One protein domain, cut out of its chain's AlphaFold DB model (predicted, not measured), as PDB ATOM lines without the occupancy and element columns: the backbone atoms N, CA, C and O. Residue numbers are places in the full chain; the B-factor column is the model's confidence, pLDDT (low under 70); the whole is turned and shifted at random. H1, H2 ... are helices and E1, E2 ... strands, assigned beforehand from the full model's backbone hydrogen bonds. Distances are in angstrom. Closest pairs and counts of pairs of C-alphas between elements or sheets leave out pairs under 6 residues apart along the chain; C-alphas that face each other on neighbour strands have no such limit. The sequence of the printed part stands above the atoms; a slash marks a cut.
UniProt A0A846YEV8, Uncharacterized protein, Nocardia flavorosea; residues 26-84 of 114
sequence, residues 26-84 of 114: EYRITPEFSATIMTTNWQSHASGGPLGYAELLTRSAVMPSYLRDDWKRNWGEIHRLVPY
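What this domain is: This is residues 26 to 84 of the 114 residues of an uncharacterized protein of Nocardia flavorosea (UniProt A0A846YEV8). A small antiparallel sheet, ordered E1, E3, E2, has two helices, H1 and H2, set at a corner about it, and the long loop of residues 64 to 76 makes one end of the flat outline. The printed part has 59 residues, with named elements E1, H1, H2, E2, E3 in that order, mixed helices and strands. It is only just loose, close to compact: radius of gyration of the C-alphas 12.7 A, spans 38 by 24 by 10 A.

How they stand to each other: E1, residues 27 to 30, is antiparallel to E3, residues 77 to 83; N 28 and O 79, 2.9 A apart, are within hydrogen-bond range. H1, residues 33 to 42, only grazes the sheet. H2, residues 51 to 57, is close to H1 but not clearly touching, about perpendicular at 90 degrees; their closest C-alphas, Thr 40 and Leu 51, are 7.7 A apart. H2 is on the sheet at a height of 8.7 A. E2, residues 58 to 63, forms a hairpin with E3; N 61 and O 80, 2.8 A apart, are within hydrogen-bond range. E1, H1, H2 and E2 form a split strand-helix-strand unit, two strands running the same way with E3 between, its crossover right-handed. O i to N i+4 pairs are within range in 5 of 6 for H1, 2 of 3 for H2.

Where its parts are: E1 begins at C-alpha 27 (188.037, 214.184, 198.645); E3, 19.0 A long, ends at C-alpha 83 (184.511, 221.955, 205.573). H1 measures 14.5 A, E2 15.1 A.

The domain as a whole: The farthest C-alphas, Ala 46 and Asp 69, are 39.0 A apart. The link E2 to E3 is long. The printed part has no cut, and no printed residue is under 70 in pLDDT.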
ATOM      1  N   GLU A  26     189.475 215.490 202.373       96.19
ATOM      2  CA  GLU A  26     189.287 216.561 201.378       96.19
ATOM      3  C   GLU A  26     188.546 216.088 200.121       96.19
ATOM      4  O   GLU A  26     187.895 216.871 199.426       96.19
ATOM      5  N   TYR A  27     188.636 214.790 199.826       97.88
ATOM      6  CA  TYR A  27     188.037 214.184 198.645       97.88
ATOM      7  C   TYR A  27     187.412 212.829 198.965       97.88
ATOM      8  O   TYR A  27     187.922 212.046 199.775       97.88
ATOM      9  N   ARG A  28     186.335 212.508 198.249       97.75
ATOM     10  CA  ARG A  28     185.742 211.170 198.210       97.75
ATOM     11  C   ARG A  28     185.732 210.671 196.772       97.75
ATOM     12  O   ARG A  28     185.191 211.331 195.900       97.75
ATOM     13  N   ILE A  29     186.317 209.496 196.556       98.12
ATOM     14  CA  ILE A  29     186.259 208.771 195.284       98.12
ATOM     15  C   ILE A  29     185.285 207.610 195.462       98.12
ATOM     16  O   ILE A  29     185.443 206.827 196.409       98.12
ATOM     17  N   THR A  30     184.306 207.524 194.571       98.19
ATOM     18  CA  THR A  30     183.230 206.528 194.578       98.19
ATOM     19  C   THR A  30     183.257 205.705 193.283       98.19
ATOM     20  O   THR A  30     183.819 206.158 192.285       98.19
ATOM     21  N   PRO A  31     182.726 204.468 193.281       97.81
ATOM     22  CA  PRO A  31     182.552 203.690 192.054       97.81
ATOM     23  C   PRO A  31     181.365 204.212 191.219       97.81
ATOM     24  O   PRO A  31     180.745 205.222 191.543       97.81
ATOM     25  N   GLU A  32     181.006 203.509 190.144       96.75
ATOM     26  CA  GLU A  32     179.788 203.791 189.371       96.75
ATOM     27  C   GLU A  32     178.513 203.819 190.243       96.75
ATOM     28  O   GLU A  32     178.467 203.276 191.351       96.75
ATOM     29  N   PHE A  33     177.453 204.450 189.734       93.75
ATOM     30  CA  PHE A  33     176.260 204.819 190.510       93.75
ATOM     31  C   PHE A  33     175.649 203.680 191.353       93.75
ATOM     32  O   PHE A  33     175.411 203.853 192.548       93.75
ATOM     33  N   SER A  34     175.423 202.503 190.763       95.12
ATOM     34  CA  SER A  34     174.817 201.353 191.459       95.12
ATOM     35  C   SER A  34     175.683 200.865 192.627       95.12
ATOM     36  O   SER A  34     175.188 200.630 193.731       95.12
ATOM     37  N   ALA A  35     176.991 200.764 192.401       96.56
ATOM     38  CA  ALA A  35     177.965 200.379 193.406       96.56
ATOM     39  C   ALA A  35     178.102 201.445 194.508       96.56
ATOM     40  O   ALA A  35     178.283 201.089 195.672       96.56
ATOM     41  N   THR A  36     177.945 202.729 194.171       97.19
ATOM     42  CA  THR A  36     177.996 203.839 195.135       97.19
ATOM     43  C   THR A  36     176.865 203.784 196.154       97.19
ATOM     44  O   THR A  36     177.089 204.074 197.330       97.19
ATOM     45  N   ILE A  37     175.660 203.365 195.756       96.31
ATOM     46  CA  ILE A  37     174.543 203.166 196.697       96.31
ATOM     47  C   ILE A  37     174.918 202.100 197.734       96.31
ATOM     48  O   ILE A  37     174.758 202.300 198.940       96.31
ATOM     49  N   MET A  38     175.476 200.978 197.272       96.38
ATOM     50  CA  MET A  38     175.905 199.887 198.146       96.38
ATOM     51  C   MET A  38     177.030 200.322 199.093       96.38
ATOM     52  O   MET A  38     176.943 200.070 200.297       96.38
ATOM     53  N   THR A  39     178.079 200.974 198.580       96.50
ATOM     54  CA  THR A  39     179.211 201.406 199.414       96.50
ATOM     55  C   THR A  39     178.796 202.474 200.412       96.50
ATOM     56  O   THR A  39     179.224 202.401 201.560       96.50
ATOM     57  N   THR A  40     177.919 203.404 200.018       96.94
ATOM     58  CA  THR A  40     177.357 204.435 200.904       96.94
ATOM     59  C   THR A  40     176.588 203.813 202.063       96.94
ATOM     60  O   THR A  40     176.837 204.179 203.208       96.94
ATOM     61  N   ASN A  41     175.729 202.823 201.802       95.88
ATOM     62  CA  ASN A  41     174.993 202.132 202.863       95.88
ATOM     63  C   ASN A  41     175.928 201.383 203.818       95.88
ATOM     64  O   ASN A  41     175.803 201.527 205.033       95.88
ATOM     65  N   TRP A  42     176.899 200.640 203.275       96.06
ATOM     66  CA  TRP A  42     177.884 199.900 204.071       96.06
ATOM     67  C   TRP A  42     178.659 200.798 205.043       96.06
ATOM     68  O   TRP A  42     178.950 200.402 206.168       96.06
ATOM     69  N   GLN A  43     179.006 202.007 204.604       96.88
ATOM     70  CA  GLN A  43     179.858 202.932 205.352       96.88
ATOM     71  C   GLN A  43     179.077 204.114 205.963       96.88
ATOM     72  O   GLN A  43     179.672 205.127 206.343       96.88
ATOM     73  N   SER A  44     177.751 203.981 206.043       95.88
ATOM     74  CA  SER A  44     176.831 204.996 206.556       95.88
ATOM     75  C   SER A  44     177.033 205.277 208.049       95.88
ATOM     76  O   SER A  44     177.612 204.466 208.778       95.88
ATOM     77  N   HIS A  45     176.487 206.399 208.530       94.00
ATOM     78  CA  HIS A  45     176.423 206.698 209.965       94.00
ATOM     79  C   HIS A  45     175.751 205.569 210.763       94.00
ATOM     80  O   HIS A  45     176.275 205.136 211.786       94.00
ATOM     81  N   ALA A  46     174.627 205.054 210.252       93.12
ATOM     82  CA  ALA A  46     173.854 203.985 210.879       93.12
ATOM     83  C   ALA A  46     174.651 202.682 211.050       93.12
ATOM     84  O   ALA A  46     174.388 201.905 211.964       93.12
ATOM     85  N   SER A  47     175.639 202.449 210.185       92.12
ATOM     86  CA  SER A  47     176.547 201.301 210.251       92.12
ATOM     87  C   SER A  47     177.850 201.597 211.009       92.12
ATOM     88  O   SER A  47     178.743 200.754 211.037       92.12
ATOM     89  N   GLY A  48     177.984 202.785 211.617       93.25
ATOM     90  CA  GLY A  48     179.197 203.225 212.316       93.25
ATOM     91  C   GLY A  48     180.360 203.583 211.384       93.25
ATOM     92  O   GLY A  48     181.512 203.625 211.818       93.25
ATOM     93  N   GLY A  49     180.081 203.799 210.099       94.94
ATOM     94  CA  GLY A  49     181.087 204.066 209.085       94.94
ATOM     95  C   GLY A  49     181.534 205.534 209.009       94.94
ATOM     96  O   GLY A  49     180.945 206.425 209.629       94.94
ATOM     97  N   PRO A  50     182.591 205.806 208.224       95.88
ATOM     98  CA  PRO A  50     183.232 207.116 208.137       95.88
ATOM     99  C   PRO A  50     182.340 208.244 207.610       95.88
ATOM    100  O   PRO A  50     182.626 209.409 207.883       95.88
ATOM    101  N   LEU A  51     181.255 207.937 206.887       96.44
ATOM    102  CA  LEU A  51     180.362 208.987 206.388       96.44
ATOM    103  C   LEU A  51     179.655 209.737 207.514       96.44
ATOM    104  O   LEU A  51     179.368 210.913 207.343       96.44
ATOM    105  N   GLY A  52     179.467 209.117 208.684       94.12
ATOM    106  CA  GLY A  52     178.812 209.784 209.806       94.12
ATOM    107  C   GLY A  52     179.508 211.071 210.246       94.12
ATOM    108  O   GLY A  52     178.845 212.086 210.424       94.12
ATOM    109  N   TYR A  53     180.837 211.064 210.383       94.06
ATOM    110  CA  TYR A  53     181.573 212.286 210.728       94.06
ATOM    111  C   TYR A  53     181.990 213.092 209.496       94.06
ATOM    112  O   TYR A  53     182.000 214.318 209.565       94.06
ATOM    113  N   ALA A  54     182.305 212.449 208.366       96.06
ATOM    114  CA  ALA A  54     182.711 213.176 207.165       96.06
ATOM    115  C   ALA A  54     181.586 214.092 206.647       96.06
ATOM    116  O   ALA A  54     181.848 215.248 206.324       96.06
ATOM    117  N   GLU A  55     180.337 213.618 206.627       95.00
ATOM    118  CA  GLU A  55     179.173 214.405 206.185       95.00
ATOM    119  C   GLU A  55     178.718 215.428 207.235       95.00
ATOM    120  O   GLU A  55     178.169 216.473 206.886       95.00
ATOM    121  N   LEU A  56     178.987 215.171 208.521       95.69
ATOM    122  CA  LEU A  56     178.718 216.132 209.593       95.69
ATOM    123  C   LEU A  56     179.660 217.344 209.523       95.69
ATOM    124  O   LEU A  56     179.250 218.463 209.820       95.69
ATOM    125  N   LEU A  57     180.921 217.126 209.142       96.38
ATOM    126  CA  LEU A  57     181.959 218.162 209.117       96.38
ATOM    127  C   LEU A  57     182.092 218.865 207.763       96.38
ATOM    128  O   LEU A  57     182.612 219.981 207.703       96.38
ATOM    129  N   THR A  58     181.641 218.233 206.676       97.75
ATOM    130  CA  THR A  58     181.866 218.726 205.314       97.75
ATOM    131  C   THR A  58     180.604 218.702 204.457       97.75
ATOM    132  O   THR A  58     179.715 217.867 204.616       97.75
ATOM    133  N   ARG A  59     180.550 219.608 203.481       97.88
ATOM    134  CA  ARG A  59     179.612 219.574 202.362       97.88
ATOM    135  C   ARG A  59     180.287 218.944 201.145       97.88
ATOM    136  O   ARG A  59     181.379 219.351 200.758       97.88
ATOM    137  N   SER A  60     179.602 218.005 200.501       97.44
ATOM    138  CA  SER A  60     180.068 217.362 199.270       97.44
ATOM    139  C   SER A  60     179.725 218.184 198.021       97.44
ATOM    140  O   SER A  60     178.602 218.671 197.885       97.44
ATOM    141  N   ALA A  61     180.678 218.314 197.098       97.62
ATOM    142  CA  ALA A  61     180.500 218.906 195.775       97.62
ATOM    143  C   ALA A  61     181.089 217.981 194.699       97.62
ATOM    144  O   ALA A  61     182.289 217.707 194.699       97.62
ATOM    145  N   VAL A  62     180.249 217.497 193.778       97.31
ATOM    146  CA  VAL A  62     180.673 216.615 192.677       97.31
ATOM    147  C   VAL A  62     181.578 217.382 191.713       97.31
ATOM    148  O   VAL A  62     181.254 218.494 191.295       97.31
ATOM    149  N   MET A  63     182.706 216.779 191.342       97.88
ATOM    150  CA  MET A  63     183.622 217.302 190.335       97.88
ATOM    151  C   MET A  63     183.402 216.588 188.993       97.88
ATOM    152  O   MET A  63     183.381 215.355 188.961       97.88
ATOM    153  N   PRO A  64     183.284 217.323 187.870       96.50
ATOM    154  CA  PRO A  64     183.199 216.699 186.555       96.50
ATOM    155  C   PRO A  64     184.516 215.983 186.232       96.50
ATOM    156  O   PRO A  64     185.596 216.567 186.334       96.50
ATOM    157  N   SER A  65     184.430 214.711 185.846       96.31
ATOM    158  CA  SER A  65     185.588 213.875 185.518       96.31
ATOM    159  C   SER A  65     185.237 212.872 184.421       96.31
ATOM    160  O   SER A  65     184.097 212.422 184.325       96.31
ATOM    161  N   TYR A  66     186.219 212.528 183.587       96.38
ATOM    162  CA  TYR A  66     186.025 211.685 182.407       96.38
ATOM    163  C   TYR A  66     187.179 210.698 182.267       96.38
ATOM    164  O   TYR A  66     188.329 211.037 182.559       96.38
ATOM    165  N   LEU A  67     186.881 209.492 181.782       97.31
ATOM    166  CA  LEU A  67     187.919 208.565 181.347       97.31
ATOM    167  C   LEU A  67     188.540 209.057 180.040       97.31
ATOM    168  O   LEU A  67     187.847 209.520 179.134       97.31
ATOM    169  N   ARG A  68     189.863 208.917 179.939       97.75
ATOM    170  CA  ARG A  68     190.582 209.154 178.688       97.75
ATOM    171  C   ARG A  68     190.110 208.135 177.648       97.75
ATOM    172  O   ARG A  68     190.112 206.943 177.933       97.75
ATOM    173  N   ASP A  69     189.718 208.619 176.473       97.81
ATOM    174  CA  ASP A  69     189.304 207.821 175.307       97.81
ATOM    175  C   ASP A  69     188.067 206.914 175.501       97.81
ATOM    176  O   ASP A  69     187.714 206.162 174.595       97.81
ATOM    177  N   ASP A  70     187.346 207.022 176.625       97.38
ATOM    178  CA  ASP A  70     186.136 206.234 176.918       97.38
ATOM    179  C   ASP A  70     185.015 207.113 177.507       97.38
ATOM    180  O   ASP A  70     184.595 206.997 178.658       97.38
ATOM    181  N   TRP A  71     184.535 208.055 176.692       95.06
ATOM    182  CA  TRP A  71     183.616 209.128 177.099       95.06
ATOM    183  C   TRP A  71     182.218 208.669 177.535       95.06
ATOM    184  O   TRP A  71     181.486 209.441 178.151       95.06
ATOM    185  N   LYS A  72     181.813 207.445 177.176       96.38
ATOM    186  CA  LYS A  72     180.478 206.902 177.484       96.38
ATOM    187  C   LYS A  72     180.458 206.076 178.768       96.38
ATOM    188  O   LYS A  72     179.377 205.717 179.234       96.38
ATOM    189  N   ARG A  73     181.624 205.743 179.320       96.94
ATOM    190  CA  ARG A  73     181.731 204.875 180.485       96.94
ATOM    191  C   ARG A  73     181.675 205.676 181.778       96.94
ATOM    192  O   ARG A  73     182.482 206.572 182.011       96.94
ATOM    193  N   ASN A  74     180.743 205.297 182.648       95.81
ATOM    194  CA  ASN A  74     180.721 205.775 184.023       95.81
ATOM    195  C   ASN A  74     181.750 204.984 184.837       95.81
ATOM    196  O   ASN A  74     181.579 203.790 185.061       95.81
ATOM    197  N   TRP A  75     182.836 205.636 185.239       96.69
ATOM    198  CA  TRP A  75     183.866 205.022 186.076       96.69
ATOM    199  C   TRP A  75     183.591 205.199 187.576       96.69
ATOM    200  O   TRP A  75     184.142 204.460 188.392       96.69
ATOM    201  N   GLY A  76     182.741 206.167 187.920       97.00
ATOM    202  CA  GLY A  76     182.500 206.656 189.267       97.00
ATOM    203  C   GLY A  76     182.578 208.174 189.351       97.00
ATOM    204  O   GLY A  76     182.513 208.870 188.335       97.00
ATOM    205  N   GLU A  77     182.695 208.690 190.572       97.69
ATOM    206  CA  GLU A  77     182.704 210.128 190.837       97.69
ATOM    207  C   GLU A  77     183.858 210.527 191.765       97.69
ATOM    208  O   GLU A  77     184.354 209.748 192.588       97.69
ATOM    209  N   ILE A  78     184.266 211.792 191.649       97.94
ATOM    210  CA  ILE A  78     185.114 212.469 192.628       97.94
ATOM    211  C   ILE A  78     184.284 213.585 193.235       97.94
ATOM    212  O   ILE A  78     183.779 214.455 192.526       97.94
ATOM    213  N   HIS A  79     184.183 213.591 194.554       98.00
ATOM    214  CA  HIS A  79     183.584 214.677 195.305       98.00
ATOM    215  C   HIS A  79     184.681 215.446 196.023       98.00
ATOM    216  O   HIS A  79     185.503 214.844 196.719       98.00
ATOM    217  N   ARG A  80     184.660 216.771 195.903       98.06
ATOM    218  CA  ARG A  80     185.373 217.659 196.817       98.06
ATOM    219  C   ARG A  80     184.551 217.797 198.094       98.06
ATOM    220  O   ARG A  80     183.355 218.077 198.028       98.06
ATOM    221  N   LEU A  81     185.193 217.617 199.237       97.94
ATOM    222  CA  LEU A  81     184.594 217.776 200.555       97.94
ATOM    223  C   LEU A  81     185.034 219.126 201.122       97.94
ATOM    224  O   LEU A  81     186.217 219.372 201.342       97.94
ATOM    225  N   VAL A  82     184.077 220.035 201.290       97.56
ATOM    226  CA  VAL A  82     184.315 221.407 201.753       97.56
ATOM    227  C   VAL A  82     183.918 221.502 203.227       97.56
ATOM    228  O   VAL A  82     182.739 221.308 203.520       97.56
ATOM    229  N   PRO A  83     184.844 221.794 204.158       96.75
ATOM    230  CA  PRO A  83     184.511 221.955 205.573       96.75
ATOM    231  C   PRO A  83     183.452 223.037 205.803       96.75
ATOM    232  O   PRO A  83     183.482 224.083 205.153       96.75
ATOM    233  N   TYR A  84     182.533 222.805 206.743       97.38
ATOM    234  CA  TYR A  84     181.556 223.827 207.141       97.38
ATOM    235  C   TYR A  84     182.210 225.014 207.855       97.38
ATOM    236  O   TYR A  84     181.793 226.150 207.646       97.38
TER     237      TYR A  84